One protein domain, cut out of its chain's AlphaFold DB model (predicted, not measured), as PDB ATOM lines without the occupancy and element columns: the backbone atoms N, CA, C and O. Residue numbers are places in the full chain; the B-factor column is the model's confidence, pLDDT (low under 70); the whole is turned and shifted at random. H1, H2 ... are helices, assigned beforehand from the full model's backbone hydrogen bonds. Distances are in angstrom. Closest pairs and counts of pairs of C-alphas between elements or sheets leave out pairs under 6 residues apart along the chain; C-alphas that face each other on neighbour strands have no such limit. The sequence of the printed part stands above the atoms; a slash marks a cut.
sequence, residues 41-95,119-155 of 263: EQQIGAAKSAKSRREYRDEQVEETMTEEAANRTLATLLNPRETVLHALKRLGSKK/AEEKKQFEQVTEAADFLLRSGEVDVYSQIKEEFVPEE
ATOM      1  N   GLU A  41     -18.872 -39.522 -22.142       83.44
ATOM      2  CA  GLU A  41     -19.510 -38.198 -22.228       83.44
ATOM      3  C   GLU A  41     -20.804 -38.120 -21.393       83.44
ATOM      4  O   GLU A  41     -21.106 -37.094 -20.781       83.44
ATOM      5  N   GLN A  42     -21.532 -39.236 -21.274       85.62
ATOM      6  CA  GLN A  42     -22.700 -39.349 -20.399       85.62
ATOM      7  C   GLN A  42     -22.337 -39.231 -18.912       85.62
ATOM      8  O   GLN A  42     -23.077 -38.592 -18.166       85.62
ATOM      9  N   GLN A  43     -21.210 -39.801 -18.469       86.19
ATOM     10  CA  GLN A  43     -20.720 -39.652 -17.094       86.19
ATOM     11  C   GLN A  43     -20.254 -38.222 -16.815       86.19
ATOM     12  O   GLN A  43     -20.583 -37.675 -15.763       86.19
ATOM     13  N   ILE A  44     -19.572 -37.582 -17.770       83.94
ATOM     14  CA  ILE A  44     -19.159 -36.173 -17.665       83.94
ATOM     15  C   ILE A  44     -20.390 -35.262 -17.605       83.94
ATOM     16  O   ILE A  44     -20.463 -34.364 -16.764       83.94
ATOM     17  N   GLY A  45     -21.389 -35.509 -18.455       86.75
ATOM     18  CA  GLY A  45     -22.663 -34.791 -18.450       86.75
ATOM     19  C   GLY A  45     -23.449 -34.996 -17.153       86.75
ATOM     20  O   GLY A  45     -23.945 -34.030 -16.572       86.75
ATOM     21  N   ALA A  46     -23.504 -36.231 -16.645       89.50
ATOM     22  CA  ALA A  46     -24.127 -36.547 -15.363       89.50
ATOM     23  C   ALA A  46     -23.395 -35.876 -14.191       89.50
ATOM     24  O   ALA A  46     -24.047 -35.318 -13.311       89.50
ATOM     25  N   ALA A  47     -22.060 -35.859 -14.199       85.69
ATOM     26  CA  ALA A  47     -21.245 -35.189 -13.190       85.69
ATOM     27  C   ALA A  47     -21.425 -33.664 -13.229       85.69
ATOM     28  O   ALA A  47     -21.623 -33.048 -12.182       85.69
ATOM     29  N   LYS A  48     -21.439 -33.052 -14.422       88.06
ATOM     30  CA  LYS A  48     -21.723 -31.617 -14.605       88.06
ATOM     31  C   LYS A  48     -23.133 -31.252 -14.143       88.06
ATOM     32  O   LYS A  48     -23.296 -30.267 -13.433       88.06
ATOM     33  N   SER A  49     -24.138 -32.060 -14.482       86.62
ATOM     34  CA  SER A  49     -25.522 -31.858 -14.035       86.62
ATOM     35  C   SER A  49     -25.666 -32.029 -12.519       86.62
ATOM     36  O   SER A  49     -26.313 -31.219 -11.856       86.62
ATOM     37  N   ALA A  50     -25.003 -33.030 -11.932       85.00
ATOM     38  CA  ALA A  50     -24.967 -33.225 -10.487       85.00
ATOM     39  C   ALA A  50     -24.260 -32.069  -9.766       85.00
ATOM     40  O   ALA A  50     -24.729 -31.641  -8.714       85.00
ATOM     41  N   LYS A  51     -23.166 -31.547 -10.334       87.19
ATOM     42  CA  LYS A  51     -22.453 -30.376  -9.816       87.19
ATOM     43  C   LYS A  51     -23.316 -29.119  -9.904       87.19
ATOM     44  O   LYS A  51     -23.528 -28.488  -8.883       87.19
ATOM     45  N   SER A  52     -23.900 -28.831 -11.065       88.00
ATOM     46  CA  SER A  52     -24.802 -27.689 -11.253       88.00
ATOM     47  C   SER A  52     -26.023 -27.762 -10.329       88.00
ATOM     48  O   SER A  52     -26.427 -26.754  -9.768       88.00
ATOM     49  N   ARG A  53     -26.578 -28.957 -10.081       83.69
ATOM     50  CA  ARG A  53     -27.667 -29.143  -9.109       83.69
ATOM     51  C   ARG A  53     -27.220 -28.888  -7.663       83.69
ATOM     52  O   ARG A  53     -28.048 -28.474  -6.857       83.69
ATOM     53  N   ARG A  54     -25.958 -29.170  -7.318       79.38
ATOM     54  CA  ARG A  54     -25.381 -28.845  -6.000       79.38
ATOM     55  C   ARG A  54     -25.104 -27.354  -5.877       79.38
ATOM     56  O   ARG A  54     -25.584 -26.775  -4.925       79.38
ATOM     57  N   GLU A  55     -24.452 -26.743  -6.863       78.94
ATOM     58  CA  GLU A  55     -24.210 -25.294  -6.895       78.94
ATOM     59  C   GLU A  55     -25.525 -24.513  -6.843       78.94
ATOM     60  O   GLU A  55     -25.664 -23.655  -5.991       78.94
ATOM     61  N   TYR A  56     -26.542 -24.893  -7.624       74.12
ATOM     62  CA  TYR A  56     -27.869 -24.271  -7.547       74.12
ATOM     63  C   TYR A  56     -28.526 -24.458  -6.173       74.12
ATOM     64  O   TYR A  56     -29.208 -23.571  -5.674       74.12
ATOM     65  N   ARG A  57     -28.352 -25.625  -5.542       70.62
ATOM     66  CA  ARG A  57     -28.850 -25.856  -4.181       70.62
ATOM     67  C   ARG A  57     -28.114 -24.978  -3.172       70.62
ATOM     68  O   ARG A  57     -28.772 -24.433  -2.298       70.62
ATOM     69  N   ASP A  58     -26.799 -24.865  -3.287       63.62
ATOM     70  CA  ASP A  58     -25.965 -24.085  -2.377       63.62
ATOM     71  C   ASP A  58     -26.215 -22.577  -2.575       63.62
ATOM     72  O   ASP A  58     -26.400 -21.868  -1.596       63.62
ATOM     73  N   GLU A  59     -26.387 -22.102  -3.814       62.47
ATOM     74  CA  GLU A  59     -26.801 -20.727  -4.148       62.47
ATOM     75  C   GLU A  59     -28.200 -20.381  -3.615       62.47
ATOM     76  O   GLU A  59     -28.436 -19.264  -3.172       62.47
ATOM     77  N   GLN A  60     -29.142 -21.330  -3.619       54.09
ATOM     78  CA  GLN A  60     -30.465 -21.132  -3.009       54.09
ATOM     79  C   GLN A  60     -30.424 -21.169  -1.471       54.09
ATOM     80  O   GLN A  60     -31.336 -20.663  -0.818       54.09
ATOM     81  N   VAL A  61     -29.399 -21.783  -0.878       53.56
ATOM     82  CA  VAL A  61     -29.182 -21.795   0.577       53.56
ATOM     83  C   VAL A  61     -28.468 -20.515   1.032       53.56
ATOM     84  O   VAL A  61     -28.785 -20.004   2.107       53.56
ATOM     85  N   GLU A  62     -27.601 -19.950   0.186       48.44
ATOM     86  CA  GLU A  62     -26.878 -18.685   0.404       48.44
ATOM     87  C   GLU A  62     -27.793 -17.459   0.617       48.44
ATOM     88  O   GLU A  62     -27.324 -16.440   1.112       48.44
ATOM     89  N   GLU A  63     -29.097 -17.537   0.324       49.59
ATOM     90  CA  GLU A  63     -30.023 -16.390   0.392       49.59
ATOM     91  C   GLU A  63     -30.971 -16.381   1.615       49.59
ATOM     92  O   GLU A  63     -31.968 -15.662   1.620       49.59
ATOM     93  N   THR A  64     -30.731 -17.169   2.672       58.16
ATOM     94  CA  THR A  64     -31.774 -17.358   3.716       58.16
ATOM     95  C   THR A  64     -31.463 -16.859   5.120       58.16
ATOM     96  O   THR A  64     -32.397 -16.712   5.913       58.16
ATOM     97  N   MET A  65     -30.205 -16.563   5.450       67.06
ATOM     98  CA  MET A  65     -29.862 -16.078   6.786       67.06
ATOM     99  C   MET A  65     -29.574 -14.579   6.742       67.06
ATOM    100  O   MET A  65     -28.762 -14.116   5.952       67.06
ATOM    101  N   THR A  66     -30.288 -13.809   7.559       87.12
ATOM    102  CA  THR A  66     -29.970 -12.404   7.834       87.12
ATOM    103  C   THR A  66     -29.093 -12.321   9.083       87.12
ATOM    104  O   THR A  66     -29.109 -13.229   9.918       87.12
ATOM    105  N   GLU A  67     -28.359 -11.220   9.254       88.19
ATOM    106  CA  GLU A  67     -27.551 -10.972  10.463       88.19
ATOM    107  C   GLU A  67     -28.406 -11.060  11.734       88.19
ATOM    108  O   GLU A  67     -28.044 -11.730  12.697       88.19
ATOM    109  N   GLU A  68     -29.610 -10.486  11.699       87.56
ATOM    110  CA  GLU A  68     -30.578 -10.557  12.797       87.56
ATOM    111  C   GLU A  68     -30.997 -11.997  13.126       87.56
ATOM    112  O   GLU A  68     -31.143 -12.357  14.297       87.56
ATOM    113  N   ALA A  69     -31.185 -12.842  12.106       90.00
ATOM    114  CA  ALA A  69     -31.536 -14.241  12.303       90.00
ATOM    115  C   ALA A  69     -30.377 -15.020  12.943       90.00
ATOM    116  O   ALA A  69     -30.619 -15.788  13.877       90.00
ATOM    117  N   ALA A  70     -29.137 -14.787  12.503       91.69
ATOM    118  CA  ALA A  70     -27.939 -15.390  13.090       91.69
ATOM    119  C   ALA A  70     -27.706 -14.928  14.543       91.69
ATOM    120  O   ALA A  70     -27.455 -15.743  15.431       91.69
ATOM    121  N   ASN A  71     -27.890 -13.639  14.828       92.00
ATOM    122  CA  ASN A  71     -27.803 -13.104  16.189       92.00
ATOM    123  C   ASN A  71     -28.870 -13.727  17.100       92.00
ATOM    124  O   ASN A  71     -28.580 -14.179  18.210       92.00
ATOM    125  N   ARG A  72     -30.105 -13.865  16.606       91.12
ATOM    126  CA  ARG A  72     -31.203 -14.488  17.357       91.12
ATOM    127  C   ARG A  72     -30.966 -15.973  17.636       91.12
ATOM    128  O   ARG A  72     -31.309 -16.447  18.727       91.12
ATOM    129  N   THR A  73     -30.410 -16.727  16.684       92.38
ATOM    130  CA  THR A  73     -30.082 -18.146  16.902       92.38
ATOM    131  C   THR A  73     -28.983 -18.290  17.953       92.38
ATOM    132  O   THR A  73     -29.156 -19.079  18.888       92.38
ATOM    133  N   LEU A  74     -27.924 -17.474  17.894       93.25
ATOM    134  CA  LEU A  74     -26.874 -17.440  18.917       93.25
ATOM    135  C   LEU A  74     -27.428 -17.057  20.298       93.25
ATOM    136  O   LEU A  74     -27.224 -17.795  21.263       93.25
ATOM    137  N   ALA A  75     -28.218 -15.985  20.399       91.88
ATOM    138  CA  ALA A  75     -28.831 -15.549  21.654       91.88
ATOM    139  C   ALA A  75     -29.724 -16.631  22.302       91.88
ATOM    140  O   ALA A  75     -29.797 -16.741  23.532       91.88
ATOM    141  N   THR A  76     -30.381 -17.463  21.487       92.62
ATOM    142  CA  THR A  76     -31.242 -18.556  21.963       92.62
ATOM    143  C   THR A  76     -30.435 -19.755  22.476       92.62
ATOM    144  O   THR A  76     -30.828 -20.381  23.460       92.62
ATOM    145  N   LEU A  77     -29.314 -20.088  21.827       93.19
ATOM    146  CA  LEU A  77     -28.522 -21.294  22.118       93.19
ATOM    147  C   LEU A  77     -27.435 -21.086  23.189       93.19
ATOM    148  O   LEU A  77     -26.989 -22.055  23.820       93.19
ATOM    149  N   LEU A  78     -27.011 -19.839  23.410       94.44
ATOM    150  CA  LEU A  78     -26.026 -19.463  24.425       94.44
ATOM    151  C   LEU A  78     -26.653 -19.353  25.825       94.44
ATOM    152  O   LEU A  78     -27.776 -18.860  26.003       94.44
ATOM    153  N   ASN A  79     -25.901 -19.765  26.850       92.50
ATOM    154  CA  ASN A  79     -26.246 -19.491  28.247       92.50
ATOM    155  C   ASN A  79     -25.859 -18.052  28.649       92.50
ATOM    156  O   ASN A  79     -25.040 -17.427  27.975       92.50
ATOM    157  N   PRO A  80     -26.417 -17.508  29.748       91.75
ATOM    158  CA  PRO A  80     -26.034 -16.188  30.248       91.75
ATOM    159  C   PRO A  80     -24.528 -16.099  30.509       91.75
ATOM    160  O   PRO A  80     -23.960 -16.996  31.140       91.75
ATOM    161  N   ARG A  81     -23.896 -15.012  30.054       90.88
ATOM    162  CA  ARG A  81     -22.453 -14.745  30.177       90.88
ATOM    163  C   ARG A  81     -21.540 -15.823  29.574       90.88
ATOM    164  O   ARG A  81     -20.370 -15.919  29.951       90.88
ATOM    165  N   GLU A  82     -22.058 -16.663  28.681       93.62
ATOM    166  CA  GLU A  82     -21.291 -17.682  27.965       93.62
ATOM    167  C   GLU A  82     -20.820 -17.121  26.617       93.62
ATOM    168  O   GLU A  82     -21.604 -16.496  25.904       93.62
ATOM    169  N   THR A  83     -19.552 -17.356  26.261       95.25
ATOM    170  CA  THR A  83     -19.033 -17.023  24.924       95.25
ATOM    171  C   THR A  83     -19.338 -18.131  23.921       95.25
ATOM    172  O   THR A  83     -19.471 -19.302  24.300       95.25
ATOM    173  N   VAL A  84     -19.358 -17.801  22.628       93.94
ATOM    174  CA  VAL A  84     -19.566 -18.780  21.543       93.94
ATOM    175  C   VAL A  84     -18.572 -19.945  21.628       93.94
ATOM    176  O   VAL A  84     -18.967 -21.110  21.557       93.94
ATOM    177  N   LEU A  85     -17.291 -19.673  21.902       93.81
ATOM    178  CA  LEU A  85     -16.284 -20.727  22.113       93.81
ATOM    179  C   LEU A  85     -16.599 -21.638  23.303       93.81
ATOM    180  O   LEU A  85     -16.363 -22.850  23.244       93.81
ATOM    181  N   HIS A  86     -17.101 -21.072  24.401       92.56
ATOM    182  CA  HIS A  86     -17.449 -21.851  25.584       92.56
ATOM    183  C   HIS A  86     -18.660 -22.751  25.312       92.56
ATOM    184  O   HIS A  86     -18.634 -23.928  25.681       92.56
ATOM    185  N   ALA A  87     -19.649 -22.247  24.572       93.19
ATOM    186  CA  ALA A  87     -20.811 -23.016  24.150       93.19
ATOM    187  C   ALA A  87     -20.444 -24.152  23.190       93.19
ATOM    188  O   ALA A  87     -20.852 -25.293  23.409       93.19
ATOM    189  N   LEU A  88     -19.590 -23.894  22.194       92.50
ATOM    190  CA  LEU A  88     -19.073 -24.935  21.301       92.50
ATOM    191  C   LEU A  88     -18.286 -25.998  22.068       92.50
ATOM    192  O   LEU A  88     -18.418 -27.189  21.798       92.50
ATOM    193  N   LYS A  89     -17.505 -25.605  23.077       90.69
ATOM    194  CA  LYS A  89     -16.800 -26.554  23.945       90.69
ATOM    195  C   LYS A  89     -17.762 -27.371  24.808       90.69
ATOM    196  O   LYS A  89     -17.534 -28.565  24.993       90.69
ATOM    197  N   ARG A  90     -18.825 -26.764  25.334       90.50
ATOM    198  CA  ARG A  90     -19.864 -27.447  26.120       90.50
ATOM    199  C   ARG A  90     -20.630 -28.464  25.272       90.50
ATOM    200  O   ARG A  90     -20.774 -29.606  25.693       90.50
ATOM    201  N   LEU A  91     -21.068 -28.072  24.077       88.69
ATOM    202  CA  LEU A  91     -21.806 -28.925  23.136       88.69
ATOM    203  C   LEU A  91     -20.897 -29.980  22.475       88.69
ATOM    204  O   LEU A  91     -21.300 -31.116  22.222       88.69
ATOM    205  N   GLY A  92     -19.637 -29.616  22.233       82.50
ATOM    206  CA  GLY A  92     -18.623 -30.430  21.568       82.50
ATOM    207  C   GLY A  92     -17.874 -31.407  22.478       82.50
ATOM    208  O   GLY A  92     -17.301 -32.378  21.985       82.50
ATOM    209  N   SER A  93     -17.841 -31.191  23.800       68.69
ATOM    210  CA  SER A  93     -17.033 -32.010  24.712       68.69
ATOM    211  C   SER A  93     -17.862 -32.784  25.739       68.69
ATOM    212  O   SER A  93     -18.292 -32.272  26.765       68.69
ATOM    213  N   LYS A  94     -17.966 -34.100  25.520       61.34
ATOM    214  CA  LYS A  94     -18.235 -35.100  26.572       61.34
ATOM    215  C   LYS A  94     -16.972 -35.890  26.920       61.34
ATOM    216  O   LYS A  94     -17.020 -37.077  27.239       61.34
ATOM    217  N   LYS A  95     -15.795 -35.258  26.837       54.34
ATOM    218  CA  LYS A  95     -14.547 -35.921  27.217       54.34
ATOM    219  C   LYS A  95     -14.441 -35.925  28.737       54.34
ATOM    220  O   LYS A  95     -14.115 -34.903  29.335       54.34
ATOM    221  N   ALA A 119     -28.410 -36.203  19.824       86.19
ATOM    222  CA  ALA A 119     -28.666 -35.687  18.475       86.19
ATOM    223  C   ALA A 119     -29.000 -34.180  18.495       86.19
ATOM    224  O   ALA A 119     -28.593 -33.437  17.608       86.19
ATOM    225  N   GLU A 120     -29.658 -33.727  19.564       87.44
ATOM    226  CA  GLU A 120     -29.957 -32.322  19.836       87.44
ATOM    227  C   GLU A 120     -28.708 -31.470  20.098       87.44
ATOM    228  O   GLU A 120     -28.581 -30.407  19.509       87.44
ATOM    229  N   GLU A 121     -27.754 -31.933  20.909       88.38
ATOM    230  CA  GLU A 121     -26.511 -31.193  21.194       88.38
ATOM    231  C   GLU A 121     -25.649 -31.040  19.937       88.38
ATOM    232  O   GLU A 121     -25.030 -29.999  19.736       88.38
ATOM    233  N   LYS A 122     -25.630 -32.065  19.074       90.62
ATOM    234  CA  LYS A 122     -24.963 -31.988  17.766       90.62
ATOM    235  C   LYS A 122     -25.642 -30.972  16.859       90.62
ATOM    236  O   LYS A 122     -24.962 -30.143  16.271       90.62
ATOM    237  N   LYS A 123     -26.975 -30.991  16.806       92.19
ATOM    238  CA  LYS A 123     -27.748 -30.017  16.035       92.19
ATOM    239  C   LYS A 123     -27.517 -28.590  16.542       92.19
ATOM    240  O   LYS A 123     -27.327 -27.688  15.740       92.19
ATOM    241  N   GLN A 124     -27.484 -28.384  17.859       93.38
ATOM    242  CA  GLN A 124     -27.156 -27.087  18.459       93.38
ATOM    243  C   GLN A 124     -25.719 -26.664  18.138       93.38
ATOM    244  O   GLN A 124     -25.481 -25.497  17.850       93.38
ATOM    245  N   PHE A 125     -24.764 -27.597  18.163       94.31
ATOM    246  CA  PHE A 125     -23.375 -27.333  17.786       94.31
ATOM    247  C   PHE A 125     -23.261 -26.883  16.324       94.31
ATOM    248  O   PHE A 125     -22.591 -25.891  16.043       94.31
ATOM    249  N   GLU A 126     -23.942 -27.577  15.409       93.31
ATOM    250  CA  GLU A 126     -24.010 -27.214  13.991       93.31
ATOM    251  C   GLU A 126     -24.652 -25.834  13.807       93.31
ATOM    252  O   GLU A 126     -24.050 -24.982  13.169       93.31
ATOM    253  N   GLN A 127     -25.788 -25.563  14.460       94.19
ATOM    254  CA  GLN A 127     -26.480 -24.269  14.384       94.19
ATOM    255  C   GLN A 127     -25.640 -23.097  14.907       94.19
ATOM    256  O   GLN A 127     -25.617 -22.040  14.287       94.19
ATOM    257  N   VAL A 128     -24.942 -23.268  16.036       94.62
ATOM    258  CA  VAL A 128     -24.033 -22.234  16.566       94.62
ATOM    259  C   VAL A 128     -22.862 -22.008  15.609       94.62
ATOM    260  O   VAL A 128     -22.450 -20.871  15.412       94.62
ATOM    261  N   THR A 129     -22.331 -23.077  15.010       94.31
ATOM    262  CA  THR A 129     -21.211 -22.982  14.064       94.31
ATOM    263  C   THR A 129     -21.636 -22.292  12.768       94.31
ATOM    264  O   THR A 129     -20.923 -21.415  12.301       94.31
ATOM    265  N   GLU A 130     -22.804 -22.637  12.226       93.94
ATOM    266  CA  GLU A 130     -23.377 -22.046  11.011       93.94
ATOM    267  C   GLU A 130     -23.716 -20.561  11.205       93.94
ATOM    268  O   GLU A 130     -23.348 -19.730  10.380       93.94
ATOM    269  N   ALA A 131     -24.350 -20.203  12.329       94.06
ATOM    270  CA  ALA A 131     -24.650 -18.810  12.655       94.06
ATOM    271  C   ALA A 131     -23.379 -17.974  12.857       94.06
ATOM    272  O   ALA A 131     -23.303 -16.845  12.376       94.06
ATOM    273  N   ALA A 132     -22.366 -18.531  13.527       94.06
ATOM    274  CA  ALA A 132     -21.099 -17.838  13.729       94.06
ATOM    275  C   ALA A 132     -20.300 -17.669  12.426       94.06
ATOM    276  O   ALA A 132     -19.718 -16.609  12.207       94.06
ATOM    277  N   ASP A 133     -20.288 -18.683  11.554       93.25
ATOM    278  CA  ASP A 133     -19.629 -18.612  10.243       93.25
ATOM    279  C   ASP A 133     -20.304 -17.579   9.331       93.25
ATOM    280  O   ASP A 133     -19.625 -16.792   8.674       93.25
ATOM    281  N   PHE A 134     -21.639 -17.509   9.356       93.19
ATOM    282  CA  PHE A 134     -22.388 -16.488   8.626       93.19
ATOM    283  C   PHE A 134     -22.001 -15.065   9.057       93.19
ATOM    284  O   PHE A 134     -21.702 -14.235   8.200       93.19
ATOM    285  N   LEU A 135     -21.943 -14.795  10.367       92.38
ATOM    286  CA  LEU A 135     -21.544 -13.482  10.891       92.38
ATOM    287  C   LEU A 135     -20.083 -13.142  10.557       92.38
ATOM    288  O   LEU A 135     -19.757 -12.005  10.221       92.38
ATOM    289  N   LEU A 136     -19.196 -14.140  10.562       92.50
ATOM    290  CA  LEU A 136     -17.807 -13.942  10.152       92.50
ATOM    291  C   LEU A 136     -17.695 -13.570   8.667       92.50
ATOM    292  O   LEU A 136     -16.903 -12.702   8.297       92.50
ATOM    293  N   ARG A 137     -18.506 -14.206   7.814       90.62
ATOM    294  CA  ARG A 137     -18.588 -13.899   6.380       90.62
ATOM    295  C   ARG A 137     -19.239 -12.543   6.104       90.62
ATOM    296  O   ARG A 137     -18.859 -11.908   5.121       90.62
ATOM    297  N   SER A 138     -20.177 -12.097   6.945       89.25
ATOM    298  CA  SER A 138     -20.803 -10.773   6.828       89.25
ATOM    299  C   SER A 138     -19.885  -9.631   7.287       89.25
ATOM    300  O   SER A 138     -20.078  -8.492   6.869       89.25
ATOM    301  N   GLY A 139     -18.830  -9.934   8.056       90.06
ATOM    302  CA  GLY A 139     -17.765  -8.994   8.426       90.06
ATOM    303  C   GLY A 139     -17.540  -8.831   9.932       90.06
ATOM    304  O   GLY A 139     -16.650  -8.078  10.331       90.06
ATOM    305  N   GLU A 140     -18.298  -9.537  10.772       89.50
ATOM    306  CA  GLU A 140     -18.150  -9.527  12.228       89.50
ATOM    307  C   GLU A 140     -16.975 -10.438  12.637       89.50
ATOM    308  O   GLU A 140     -17.039 -11.662  12.546       89.50
ATOM    309  N   VAL A 141     -15.856  -9.858  13.075       90.56
ATOM    310  CA  VAL A 141     -14.599 -10.619  13.261       90.56
ATOM    311  C   VAL A 141     -14.489 -11.279  14.644       90.56
ATOM    312  O   VAL A 141     -13.821 -12.304  14.797       90.56
ATOM    313  N   ASP A 142     -15.163 -10.720  15.654       92.06
ATOM    314  CA  ASP A 142     -14.997 -11.086  17.070       92.06
ATOM    315  C   ASP A 142     -16.060 -12.067  17.604       92.06
ATOM    316  O   ASP A 142     -16.082 -12.368  18.801       92.06
ATOM    317  N   VAL A 143     -16.890 -12.641  16.725       93.88
ATOM    318  CA  VAL A 143     -18.050 -13.500  17.054       93.88
ATOM    319  C   VAL A 143     -17.731 -14.583  18.090       93.88
ATOM    320  O   VAL A 143     -18.500 -14.849  19.010       93.88
ATOM    321  N   TYR A 144     -16.564 -15.217  17.990       93.75
ATOM    322  CA  TYR A 144     -16.170 -16.304  18.889       93.75
ATOM    323  C   TYR A 144     -15.896 -15.864  20.339       93.75
ATOM    324  O   TYR A 144     -16.027 -16.669  21.274       93.75
ATOM    325  N   SER A 145     -15.501 -14.607  20.522       94.56
ATOM    326  CA  SER A 145     -15.179 -14.005  21.818       94.56
ATOM    327  C   SER A 145     -16.385 -13.329  22.463       94.56
ATOM    328  O   SER A 145     -16.392 -13.177  23.686       94.56
ATOM    329  N   GLN A 146     -17.382 -12.961  21.657       93.25
ATOM    330  CA  GLN A 146     -18.591 -12.289  22.109       93.25
ATOM    331  C   GLN A 146     -19.419 -13.168  23.054       93.25
ATOM    332  O   GLN A 146     -19.435 -14.407  22.964       93.25
ATOM    333  N   ILE A 147     -20.087 -12.511  23.999       94.06
ATOM    334  CA  ILE A 147     -20.992 -13.140  24.969       94.06
ATOM    335  C   ILE A 147     -22.435 -13.084  24.469       94.06
ATOM    336  O   ILE A 147     -22.784 -12.248  23.642       94.06
ATOM    337  N   LYS A 148     -23.300 -13.951  25.008       92.38
ATOM    338  CA  LYS A 148     -24.739 -13.984  24.694       92.38
ATOM    339  C   LYS A 148     -25.376 -12.597  24.597       92.38
ATOM    340  O   LYS A 148     -26.169 -12.357  23.696       92.38
ATOM    341  N   GLU A 149     -25.080 -11.738  25.562       89.50
ATOM    342  CA  GLU A 149     -25.702 -10.430  25.731       89.50
ATOM    343  C   GLU A 149     -25.437  -9.482  24.554       89.50
ATOM    344  O   GLU A 149     -26.263  -8.616  24.299       89.50
ATOM    345  N   GLU A 150     -24.346  -9.674  23.812       88.56
ATOM    346  CA  GLU A 150     -23.994  -8.858  22.642       88.56
ATOM    347  C   GLU A 150     -24.785  -9.267  21.388       88.56
ATOM    348  O   GLU A 150     -24.978  -8.458  20.489       88.56
ATOM    349  N   PHE A 151     -25.307 -10.499  21.351       86.94
ATOM    350  CA  PHE A 151     -26.175 -10.989  20.273       86.94
ATOM    351  C   PHE A 151     -27.662 -10.711  20.524       86.94
ATOM    352  O   PHE A 151     -28.496 -10.923  19.639       86.94
ATOM    353  N   VAL A 152     -28.027 -10.286  21.738       85.38
ATOM    354  CA  VAL A 152     -29.402  -9.886  22.045       85.38
ATOM    355  C   VAL A 152     -29.625  -8.495  21.448       85.38
ATOM    356  O   VAL A 152     -28.834  -7.597  21.730       85.38
ATOM    357  N   PRO A 153     -30.696  -8.276  20.659       79.19
ATOM    358  CA  PRO A 153     -30.994  -6.954  20.130       79.19
ATOM    359  C   PRO A 153     -31.077  -5.936  21.268       79.19
ATOM    360  O   PRO A 153     -31.773  -6.167  22.261       79.19
ATOM    361  N   GLU A 154     -30.418  -4.791  21.106       70.75
ATOM    362  CA  GLU A 154     -30.429  -3.701  22.090       70.75
ATOM    363  C   GLU A 154     -31.870  -3.310  22.478       70.75
ATOM    364  O   GLU A 154     -32.170  -3.048  23.640       70.75
ATOM    365  N   GLU A 155     -32.809  -3.372  21.529       67.81
ATOM    366  CA  GLU A 155     -34.237  -3.137  21.770       67.81
ATOM    367  C   GLU A 155     -34.850  -4.104  22.793       67.81
ATOM    368  O   GLU A 155     -35.669  -3.702  23.624       67.81
TER     369      GLU A 155
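AT A GLANCE: This is residues 41 to 95 and 119 to 155 of the 263 residues of a protein of Phytophthora infestans (strain T30-4) (UniProt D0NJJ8). What shape do these atoms make? One long helix, H1, sticks out as an arm from a small compact head, in which H2 and H3 pack on H4 and the short H5 packs on H2. What is printed? There are 92 residues with five named helices, H1 to H5 in chain order, and no named strand; the class is all helix. How far does it reach? The whole is loose, with a radius of gyration of the C-alphas of 17.1 A, and spans 57 by 36 by 21 A, the arm making the length.

HOW THE PARTS SIT: What does the first helix meet? H1, residues 41 to 61, stands free and touches no helix. What touches next? H2, residues 67 to 77, touches H4, residues 119 to 138, at a shallow tilt of 31 degrees, opposite ways; their closest C-alphas, of Ala 70 and Ala 131, are 4.8 A apart. H3, residues 84 to 92, touches residues 121 to 129 of H4 alone, at a shallow tilt of 27 degrees, opposite ways, closest at C-alphas 91 and 121, 5.6 A. H5, residues 148 to 151, touches H2, closest at C-alphas 151 and 71, 4.9 A. How are the backbones? In H1, H2, H3 and H4 every O i to N i+4 pair is within hydrogen-bond range; H5 is too short for one.

IN THESE COORDINATES: Where does H1 run? From C-alpha 41 at (-19.510, -38.198, -22.228), it covers 29.7 A. How long are the others? H2 measures 15.6 A, H3 11.7 A, H4 28.6 A and H5 5.5 A, ending at C-alpha 151 at (-26.175, -10.989, 20.273).

THE WHOLE: Is there a cut? Residues 96 to 118 are not printed; C-alphas 95 and 119 are 16.6 A apart. Where is confidence low? Residues 58 to 65, 93 to 95 and 155 have pLDDT under 70.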